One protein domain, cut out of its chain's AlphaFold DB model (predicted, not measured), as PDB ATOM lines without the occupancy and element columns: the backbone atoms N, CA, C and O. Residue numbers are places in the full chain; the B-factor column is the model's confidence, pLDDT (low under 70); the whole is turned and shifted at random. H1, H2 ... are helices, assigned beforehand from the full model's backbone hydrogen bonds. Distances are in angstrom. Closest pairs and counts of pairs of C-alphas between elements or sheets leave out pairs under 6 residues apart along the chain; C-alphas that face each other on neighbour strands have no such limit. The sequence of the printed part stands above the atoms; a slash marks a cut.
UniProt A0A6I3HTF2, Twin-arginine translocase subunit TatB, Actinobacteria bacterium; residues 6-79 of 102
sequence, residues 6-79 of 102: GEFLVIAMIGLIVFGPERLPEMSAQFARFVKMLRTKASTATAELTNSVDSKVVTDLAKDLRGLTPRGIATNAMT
ATOM      1  N   GLY A   6     -65.448  31.161  42.375       93.56
ATOM      2  CA  GLY A   6     -66.773  31.770  42.217       93.56
ATOM      3  C   GLY A   6     -66.809  33.269  42.529       93.56
ATOM      4  O   GLY A   6     -67.483  34.017  41.831       93.56
ATOM      5  N   GLU A   7     -66.044  33.735  43.516       92.12
ATOM      6  CA  GLU A   7     -66.030  35.152  43.903       92.12
ATOM      7  C   GLU A   7     -65.293  36.011  42.867       92.12
ATOM      8  O   GLU A   7     -65.767  37.082  42.493       92.12
ATOM      9  N   PHE A   8     -64.202  35.490  42.293       94.19
ATOM     10  CA  PHE A   8     -63.544  36.113  41.140       94.19
ATOM     11  C   PHE A   8     -64.482  36.257  39.937       94.19
ATOM     12  O   PHE A   8     -64.446  37.278  39.253       94.19
ATOM     13  N   LEU A   9     -65.335  35.261  39.692       94.69
ATOM     14  CA  LEU A   9     -66.293  35.283  38.587       94.69
ATOM     15  C   LEU A   9     -67.376  36.351  38.805       94.69
ATOM     16  O   LEU A   9     -67.727  37.067  37.868       94.69
ATOM     17  N   VAL A  10     -67.830  36.531  40.049       95.50
ATOM     18  CA  VAL A  10     -68.752  37.615  40.430       95.50
ATOM     19  C   VAL A  10     -68.105  38.987  40.230       95.50
ATOM     20  O   VAL A  10     -68.712  39.856  39.608       95.50
ATOM     21  N   ILE A  11     -66.864  39.186  40.685       94.31
ATOM     22  CA  ILE A  11     -66.140  40.457  40.497       94.31
ATOM     23  C   ILE A  11     -65.932  40.748  39.008       94.31
ATOM     24  O   ILE A  11     -66.148  41.879  38.572       94.31
ATOM     25  N   ALA A  12     -65.558  39.740  38.216       93.50
ATOM     26  CA  ALA A  12     -65.416  39.884  36.772       93.50
ATOM     27  C   ALA A  12     -66.742  40.312  36.134       93.50
ATOM     28  O   ALA A  12     -66.768  41.263  35.361       93.50
ATOM     29  N   MET A  13     -67.853  39.677  36.507       95.00
ATOM     30  CA  MET A  13     -69.175  40.010  35.984       95.00
ATOM     31  C   MET A  13     -69.607  41.436  36.358       95.00
ATOM     32  O   MET A  13     -70.072  42.175  35.494       95.00
ATOM     33  N   ILE A  14     -69.372  41.863  37.603       95.75
ATOM     34  CA  ILE A  14     -69.611  43.249  38.037       95.75
ATOM     35  C   ILE A  14     -68.736  44.223  37.236       95.75
ATOM     36  O   ILE A  14     -69.236  45.227  36.732       95.75
ATOM     37  N   GLY A  15     -67.450  43.915  37.061       94.00
ATOM     38  CA  GLY A  15     -66.530  44.734  36.274       94.00
ATOM     39  C   GLY A  15     -66.964  44.873  34.812       94.00
ATOM     40  O   GLY A  15     -66.951  45.974  34.267       94.00
ATOM     41  N   LEU A  16     -67.414  43.782  34.186       94.62
ATOM     42  CA  LEU A  16     -67.930  43.795  32.814       94.62
ATOM     43  C   LEU A  16     -69.201  44.645  32.690       94.62
ATOM     44  O   LEU A  16     -69.367  45.318  31.680       94.62
ATOM     45  N   ILE A  17     -70.080  44.649  33.697       95.56
ATOM     46  CA  ILE A  17     -71.304  45.467  33.687       95.56
ATOM     47  C   ILE A  17     -70.976  46.956  33.860       95.56
ATOM     48  O   ILE A  17     -71.522  47.791  33.147       95.56
ATOM     49  N   VAL A  18     -70.084  47.296  34.795       94.88
ATOM     50  CA  VAL A  18     -69.756  48.693  35.125       94.88
ATOM     51  C   VAL A  18     -68.940  49.359  34.019       94.88
ATOM     52  O   VAL A  18     -69.230  50.486  33.626       94.88
ATOM     53  N   PHE A  19     -67.913  48.673  33.519       92.38
ATOM     54  CA  PHE A  19     -66.978  49.237  32.544       92.38
ATOM     55  C   PHE A  19     -67.320  48.852  31.098       92.38
ATOM     56  O   PHE A  19     -66.938  49.561  30.166       92.38
ATOM     57  N   GLY A  20     -68.057  47.759  30.899       93.06
ATOM     58  CA  GLY A  20     -68.351  47.172  29.595       93.06
ATOM     59  C   GLY A  20     -67.372  46.045  29.226       93.06
ATOM     60  O   GLY A  20     -66.175  46.144  29.523       93.06
ATOM     61  N   PRO A  21     -67.838  44.989  28.530       91.56
ATOM     62  CA  PRO A  21     -67.015  43.824  28.196       91.56
ATOM     63  C   PRO A  21     -65.855  44.127  27.245       91.56
ATOM     64  O   PRO A  21     -64.818  43.477  27.316       91.56
ATOM     65  N   GLU A  22     -66.004  45.152  26.412       93.06
ATOM     66  CA  GLU A  22     -64.983  45.601  25.464       93.06
ATOM     67  C   GLU A  22     -63.918  46.495  26.125       93.06
ATOM     68  O   GLU A  22     -62.753  46.489  25.732       93.06
ATOM     69  N   ARG A  23     -64.281  47.256  27.169       91.88
ATOM     70  CA  ARG A  23     -63.383  48.279  27.736       91.88
ATOM     71  C   ARG A  23     -62.397  47.723  28.747       91.88
ATOM     72  O   ARG A  23     -61.259  48.179  28.796       91.88
ATOM     73  N   LEU A  24     -62.798  46.722  29.527       92.25
ATOM     74  CA  LEU A  24     -61.913  46.035  30.470       92.25
ATOM     75  C   LEU A  24     -60.636  45.477  29.796       92.25
ATOM     76  O   LEU A  24     -59.534  45.812  30.246       92.25
ATOM     77  N   PRO A  25     -60.728  44.686  28.704       89.44
ATOM     78  CA  PRO A  25     -59.548  44.182  28.010       89.44
ATOM     79  C   PRO A  25     -58.741  45.306  27.353       89.44
ATOM     80  O   PRO A  25     -57.513  45.304  27.461       89.44
ATOM     81  N   GLU A  26     -59.393  46.305  26.756       93.25
ATOM     82  CA  GLU A  26     -58.720  47.448  26.133       93.25
ATOM     83  C   GLU A  26     -57.891  48.260  27.148       93.25
ATOM     84  O   GLU A  26     -56.709  48.537  26.918       93.25
ATOM     85  N   MET A  27     -58.461  48.573  28.317       92.94
ATOM     86  CA  MET A  27     -57.771  49.273  29.407       92.94
ATOM     87  C   MET A  27     -56.637  48.430  30.000       92.94
ATOM     88  O   MET A  27     -55.550  48.948  30.265       92.94
ATOM     89  N   SER A  28     -56.844  47.117  30.154       94.38
ATOM     90  CA  SER A  28     -55.798  46.203  30.629       94.38
ATOM     91  C   SER A  28     -54.609  46.140  29.665       94.38
ATOM     92  O   SER A  28     -53.457  46.143  30.100       94.38
ATOM     93  N   ALA A  29     -54.864  46.166  28.353       95.38
ATOM     94  CA  ALA A  29     -53.826  46.165  27.332       95.38
ATOM     95  C   ALA A  29     -53.006  47.461  27.371       95.38
ATOM     96  O   ALA A  29     -51.780  47.426  27.244       95.38
ATOM     97  N   GLN A  30     -53.659  48.604  27.595       95.44
ATOM     98  CA  GLN A  30     -52.983  49.890  27.778       95.44
ATOM     99  C   GLN A  30     -52.118  49.895  29.042       95.44
ATOM    100  O   GLN A  30     -50.947  50.276  28.983       95.44
ATOM    101  N   PHE A  31     -52.642  49.388  30.160       95.88
ATOM    102  CA  PHE A  31     -51.879  49.245  31.397       95.88
ATOM    103  C   PHE A  31     -50.679  48.305  31.226       95.88
ATOM    104  O   PHE A  31     -49.564  48.641  31.616       95.88
ATOM    105  N   ALA A  32     -50.860  47.162  30.562       96.38
ATOM    106  CA  ALA A  32     -49.778  46.224  30.281       96.38
ATOM    107  C   ALA A  32     -48.679  46.860  29.416       96.38
ATOM    108  O   ALA A  32     -47.490  46.686  29.689       96.38
ATOM    109  N   ARG A  33     -49.058  47.645  28.400       96.38
ATOM    110  CA  ARG A  33     -48.109  48.416  27.581       96.38
ATOM    111  C   ARG A  33     -47.374  49.466  28.410       96.38
ATOM    112  O   ARG A  33     -46.162  49.596  28.256       96.38
ATOM    113  N   PHE A  34     -48.069  50.157  29.311       97.06
ATOM    114  CA  PHE A  34     -47.463  51.125  30.223       97.06
ATOM    115  C   PHE A  34     -46.450  50.463  31.165       97.06
ATOM    116  O   PHE A  34     -45.300  50.896  31.230       97.06
ATOM    117  N   VAL A  35     -46.829  49.365  31.822       97.31
ATOM    118  CA  VAL A  35     -45.936  48.589  32.696       97.31
ATOM    119  C   VAL A  35     -44.733  48.067  31.916       97.31
ATOM    120  O   VAL A  35     -43.605  48.170  32.390       97.31
ATOM    121  N   LYS A  36     -44.938  47.551  30.698       96.12
ATOM    122  CA  LYS A  36     -43.850  47.088  29.830       96.12
ATOM    123  C   LYS A  36     -42.901  48.227  29.468       96.12
ATOM    124  O   LYS A  36     -41.692  48.060  29.576       96.12
ATOM    125  N   MET A  37     -43.432  49.388  29.096       95.75
ATOM    126  CA  MET A  37     -42.632  50.573  28.799       95.75
ATOM    127  C   MET A  37     -41.831  51.027  30.022       95.75
ATOM    128  O   MET A  37     -40.642  51.319  29.897       95.75
ATOM    129  N   LEU A  38     -42.450  51.051  31.204       96.75
ATOM    130  CA  LEU A  38     -41.785  51.407  32.454       96.75
ATOM    131  C   LEU A  38     -40.683  50.399  32.807       96.75
ATOM    132  O   LEU A  38     -39.570  50.800  33.133       96.75
ATOM    133  N   ARG A  39     -40.962  49.097  32.665       95.69
ATOM    134  CA  ARG A  39     -39.995  48.005  32.850       95.69
ATOM    135  C   ARG A  39     -38.801  48.168  31.916       95.69
ATOM    136  O   ARG A  39     -37.671  48.076  32.381       95.69
ATOM    137  N   THR A  40     -39.039  48.427  30.631       95.50
ATOM    138  CA  THR A  40     -37.974  48.635  29.644       95.50
ATOM    139  C   THR A  40     -37.147  49.869  29.990       95.50
ATOM    140  O   THR A  40     -35.934  49.751  30.117       95.50
ATOM    141  N   LYS A  41     -37.782  51.019  30.254       94.12
ATOM    142  CA  LYS A  41     -37.084  52.260  30.633       94.12
ATOM    143  C   LYS A  41     -36.244  52.089  31.903       94.12
ATOM    144  O   LYS A  41     -35.080  52.477  31.916       94.12
ATOM    145  N   ALA A  42     -36.794  51.454  32.938       93.88
ATOM    146  CA  ALA A  42     -36.063  51.155  34.168       93.88
ATOM    147  C   ALA A  42     -34.902  50.179  33.925       93.88
ATOM    148  O   ALA A  42     -33.819  50.367  34.475       93.88
ATOM    149  N   SER A  43     -35.100  49.158  33.082       91.56
ATOM    150  CA  SER A  43     -34.043  48.203  32.738       91.56
ATOM    151  C   SER A  43     -32.906  48.851  31.954       91.56
ATOM    152  O   SER A  43     -31.751  48.562  32.240       91.56
ATOM    153  N   THR A  44     -33.211  49.771  31.034       88.69
ATOM    154  CA  THR A  44     -32.212  50.516  30.262       88.69
ATOM    155  C   THR A  44     -31.422  51.457  31.162       88.69
ATOM    156  O   THR A  44     -30.202  51.381  31.164       88.69
ATOM    157  N   ALA A  45     -32.086  52.245  32.015       88.12
ATOM    158  CA  ALA A  45     -31.398  53.106  32.979       88.12
ATOM    159  C   ALA A  45     -30.515  52.295  33.946       88.12
ATOM    160  O   ALA A  45     -29.378  52.665  34.222       88.12
ATOM    161  N   THR A  46     -31.004  51.142  34.417       85.56
ATOM    162  CA  THR A  46     -30.212  50.225  35.254       85.56
ATOM    163  C   THR A  46     -29.030  49.638  34.484       85.56
ATOM    164  O   THR A  46     -27.959  49.479  35.059       85.56
ATOM    165  N   ALA A  47     -29.193  49.319  33.198       84.81
ATOM    166  CA  ALA A  47     -28.129  48.789  32.350       84.81
ATOM    167  C   ALA A  47     -27.070  49.845  32.001       84.81
ATOM    168  O   ALA A  47     -25.894  49.502  31.921       84.81
ATOM    169  N   GLU A  48     -27.461  51.108  31.830       81.94
ATOM    170  CA  GLU A  48     -26.548  52.241  31.631       81.94
ATOM    171  C   GLU A  48     -25.753  52.531  32.904       81.94
ATOM    172  O   GLU A  48     -24.528  52.656  32.843       81.94
ATOM    173  N   LEU A  49     -26.416  52.534  34.068       76.75
ATOM    174  CA  LEU A  49     -25.728  52.587  35.356       76.75
ATOM    175  C   LEU A  49     -24.810  51.374  35.506       76.75
ATOM    176  O   LEU A  49     -23.633  51.556  35.715       76.75
ATOM    177  N   THR A  50     -25.268  50.140  35.310       76.56
ATOM    178  CA  THR A  50     -24.431  48.937  35.517       76.56
ATOM    179  C   THR A  50     -23.261  48.824  34.528       76.56
ATOM    180  O   THR A  50     -22.234  48.259  34.882       76.56
ATOM    181  N   ASN A  51     -23.376  49.359  33.306       74.69
ATOM    182  CA  ASN A  51     -22.252  49.412  32.358       74.69
ATOM    183  C   ASN A  51     -21.202  50.461  32.737       74.69
ATOM    184  O   ASN A  51     -20.030  50.289  32.413       74.69
ATOM    185  N   SER A  52     -21.616  51.557  33.378       66.25
ATOM    186  CA  SER A  52     -20.725  52.651  33.793       66.25
ATOM    187  C   SER A  52     -20.279  52.551  35.256       66.25
ATOM    188  O   SER A  52     -19.290  53.165  35.652       66.25
ATOM    189  N   VAL A  53     -20.987  51.764  36.062       66.75
ATOM    190  CA  VAL A  53     -20.752  51.522  37.480       66.75
ATOM    191  C   VAL A  53     -19.898  50.272  37.620       66.75
ATOM    192  O   VAL A  53     -20.268  49.181  37.193       66.75
ATOM    193  N   ASP A  54     -18.754  50.444  38.270       68.56
ATOM    194  CA  ASP A  54     -17.818  49.371  38.565       68.56
ATOM    195  C   ASP A  54     -18.530  48.215  39.292       68.56
ATOM    196  O   ASP A  54     -19.325  48.437  40.216       68.56
ATOM    197  N   SER A  55     -18.234  46.967  38.912       71.44
ATOM    198  CA  SER A  55     -18.874  45.753  39.461       71.44
ATOM    199  C   SER A  55     -18.815  45.704  41.000       71.44
ATOM    200  O   SER A  55     -19.661  45.103  41.671       71.44
ATOM    201  N   LYS A  56     -17.841  46.422  41.571       71.69
ATOM    202  CA  LYS A  56     -17.646  46.639  43.002       71.69
ATOM    203  C   LYS A  56     -18.828  47.335  43.687       71.69
ATOM    204  O   LYS A  56     -19.209  46.891  44.760       71.69
ATOM    205  N   VAL A  57     -19.435  48.355  43.079       76.81
ATOM    206  CA  VAL A  57     -20.560  49.111  43.669       76.81
ATOM    207  C   VAL A  57     -21.847  48.284  43.651       76.81
ATOM    208  O   VAL A  57     -22.574  48.251  44.639       76.81
ATOM    209  N   VAL A  58     -22.105  47.547  42.565       80.62
ATOM    210  CA  VAL A  58     -23.247  46.616  42.487       80.62
ATOM    211  C   VAL A  58     -23.104  45.497  43.518       80.62
ATOM    212  O   VAL A  58     -24.068  45.145  44.198       80.62
ATOM    213  N   THR A  59     -21.889  44.962  43.668       80.38
ATOM    214  CA  THR A  59     -21.577  43.948  44.681       80.38
ATOM    215  C   THR A  59     -21.751  44.494  46.099       80.38
ATOM    216  O   THR A  59     -22.250  43.774  46.961       80.38
ATOM    217  N   ASP A  60     -21.377  45.754  46.342       81.62
ATOM    218  CA  ASP A  60     -21.508  46.398  47.652       81.62
ATOM    219  C   ASP A  60     -22.977  46.625  48.018       81.62
ATOM    220  O   ASP A  60     -23.415  46.194  49.079       81.62
ATOM    221  N   LEU A  61     -23.783  47.148  47.086       83.31
ATOM    222  CA  LEU A  61     -25.233  47.262  47.264       83.31
ATOM    223  C   LEU A  61     -25.865  45.892  47.518       83.31
ATOM    224  O   LEU A  61     -26.595  45.708  48.487       83.31
ATOM    225  N   ALA A  62     -25.550  44.888  46.701       84.88
ATOM    226  CA  ALA A  62     -26.067  43.539  46.907       84.88
ATOM    227  C   ALA A  62     -25.687  42.974  48.288       84.88
ATOM    228  O   ALA A  62     -26.482  42.253  48.897       84.88
ATOM    229  N   LYS A  63     -24.497  43.303  48.801       83.88
ATOM    230  CA  LYS A  63     -24.033  42.896  50.130       83.88
ATOM    231  C   LYS A  63     -24.779  43.626  51.247       83.88
ATOM    232  O   LYS A  63     -25.173  42.971  52.213       83.88
ATOM    233  N   ASP A  64     -25.038  44.916  51.074       84.38
ATOM    234  CA  ASP A  64     -25.783  45.752  52.017       84.38
ATOM    235  C   ASP A  64     -27.246  45.286  52.128       84.38
ATOM    236  O   ASP A  64     -27.740  44.979  53.213       84.38
ATOM    237  N   LEU A  65     -27.909  45.055  50.987       84.88
ATOM    238  CA  LEU A  65     -29.268  44.507  50.952       84.88
ATOM    239  C   LEU A  65     -29.338  43.082  51.512       84.88
ATOM    240  O   LEU A  65     -30.281  42.739  52.228       84.88
ATOM    241  N   ARG A  66     -28.341  42.234  51.222       87.31
ATOM    242  CA  ARG A  66     -28.283  40.879  51.782       87.31
ATOM    243  C   ARG A  66     -28.128  40.927  53.297       87.31
ATOM    244  O   ARG A  66     -28.771  40.117  53.956       87.31
ATOM    245  N   GLY A  67     -27.372  41.883  53.838       84.00
ATOM    246  CA  GLY A  67     -27.211  42.115  55.275       84.00
ATOM    247  C   GLY A  67     -28.495  42.520  56.004       84.00
ATOM    248  O   GLY A  67     -28.621  42.213  57.184       84.00
ATOM    249  N   LEU A  68     -29.468  43.120  55.308       86.25
ATOM    250  CA  LEU A  68     -30.762  43.538  55.873       86.25
ATOM    251  C   LEU A  68     -31.832  42.435  55.869       86.25
ATOM    252  O   LEU A  68     -32.889  42.584  56.481       86.25
ATOM    253  N   THR A  69     -31.589  41.313  55.189       87.25
ATOM    254  CA  THR A  69     -32.527  40.180  55.217       87.25
ATOM    255  C   THR A  69     -32.442  39.426  56.548       87.25
ATOM    256  O   THR A  69     -31.346  39.301  57.088       87.25
ATOM    257  N   PRO A  70     -33.530  38.818  57.065       81.81
ATOM    258  CA  PRO A  70     -33.493  38.068  58.328       81.81
ATOM    259  C   PRO A  70     -32.417  36.976  58.346       81.81
ATOM    260  O   PRO A  70     -31.733  36.767  59.346       81.81
ATOM    261  N   ARG A  71     -32.222  36.313  57.197       85.19
ATOM    262  CA  ARG A  71     -31.142  35.338  57.014       85.19
ATOM    263  C   ARG A  71     -29.778  36.010  57.027       85.19
ATOM    264  O   ARG A  71     -28.888  35.484  57.673       85.19
ATOM    265  N   GLY A  72     -29.636  37.150  56.356       86.44
ATOM    266  CA  GLY A  72     -28.427  37.966  56.328       86.44
ATOM    267  C   GLY A  72     -27.977  38.435  57.699       86.44
ATOM    268  O   GLY A  72     -26.836  38.177  58.070       86.44
ATOM    269  N   ILE A  73     -28.888  39.037  58.466       85.31
ATOM    270  CA  ILE A  73     -28.657  39.483  59.842       85.31
ATOM    271  C   ILE A  73     -28.213  38.295  60.706       85.31
ATOM    272  O   ILE A  73     -27.219  38.402  61.416       85.31
ATOM    273  N   ALA A  74     -28.879  37.139  60.591       86.19
ATOM    274  CA  ALA A  74     -28.489  35.924  61.308       86.19
ATOM    275  C   ALA A  74     -27.093  35.422  60.895       86.19
ATOM    276  O   ALA A  74     -26.260  35.152  61.757       86.19
ATOM    277  N   THR A  75     -26.792  35.351  59.592       85.44
ATOM    278  CA  THR A  75     -25.449  34.976  59.120       85.44
ATOM    279  C   THR A  75     -24.384  35.971  59.546       85.44
ATOM    280  O   THR A  75     -23.302  35.533  59.914       85.44
ATOM    281  N   ASN A  76     -24.662  37.275  59.551       82.56
ATOM    282  CA  ASN A  76     -23.719  38.302  59.993       82.56
ATOM    283  C   ASN A  76     -23.504  38.234  61.506       82.56
ATOM    284  O   ASN A  76     -22.376  38.374  61.953       82.56
ATOM    285  N   ALA A  77     -24.544  37.955  62.292       79.81
ATOM    286  CA  ALA A  77     -24.414  37.719  63.728       79.81
ATOM    287  C   ALA A  77     -23.605  36.445  64.034       79.81
ATOM    288  O   ALA A  77     -22.876  36.405  65.020       79.81
ATOM    289  N   MET A  78     -23.701  35.422  63.176       80.81
ATOM    290  CA  MET A  78     -22.937  34.175  63.296       80.81
ATOM    291  C   MET A  78     -21.492  34.278  62.789       80.81
ATOM    292  O   MET A  78     -20.617  33.604  63.320       80.81
ATOM    293  N   THR A  79     -21.236  35.069  61.742       80.94
ATOM    294  CA  THR A  79     -19.900  35.219  61.128       80.94
ATOM    295  C   THR A  79     -19.137  36.452  61.603       80.94
ATOM    296  O   THR A  79     -17.933  36.531  61.360       80.94
TER     297      THR A  79
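This is residues 6 to 79 of the 102 residues of the protein "Twin-arginine translocase subunit TatB" of Actinobacteria bacterium (UniProt A0A6I3HTF2). Four helices follow one another end to end as a flat, wide-open U: long H2 makes the base, H1 and H3 rise from its two ends as the sides, and H4 turns outward from the far end of H3, away from H1. The space between the sides is empty, and residues 28 to 48 of H2 stand free. The printed part has 74 residues, with four named helices in the order H1, H2, H3, H4 and no named strand; its class is all helix. It is extended, with a radius of gyration of the C-alphas of 21.7 A and spans of 58 by 34 by 12 A.

H1 is residues 6 to 19, 20.0 A long, beginning at C-alpha 6 (-66.773, 31.770, 42.217). H2 is residues 23 to 52, 43.3 A long, beginning at C-alpha 23 (-63.383, 48.279, 27.736). H3 is residues 55 to 68, 20.4 A long. H4 is residues 70 to 79, ending at C-alpha 79 (-19.900, 35.219, 61.128).

H1 and H2 are close but not clearly touching; their closest C-alphas, of Leu 16 and Leu 24, are 6.8 A apart. Their lines are about perpendicular, at 81 degrees. H2 and H3 are also close but not clearly touching, with the closest C-alphas, of Thr 50 and Val 58, 7.4 A apart. They run opposite ways at a steep tilt of 61 degrees. H3, with residues 66 to 67 alone, only just touches H4, with 3 pairs of C-alphas within 8 A, and only at the corner by their link; the closest C-alphas, of Arg 66 and Gly 72, are 5.4 A apart. Their lines are about perpendicular, at 80 degrees. H1 is apart from H3 and H4, and H2 is apart from H4. In H1, H2, H3 and H4 every O i to N i+4 pair is within hydrogen-bond range.

The two C-alphas farthest apart, of Ile 17 and Thr 79, are 59.2 A apart. The printed part has no cut, and its three links are tight. The mean pLDDT of the printed part is 87.9; residues 52 to 54 are under 70.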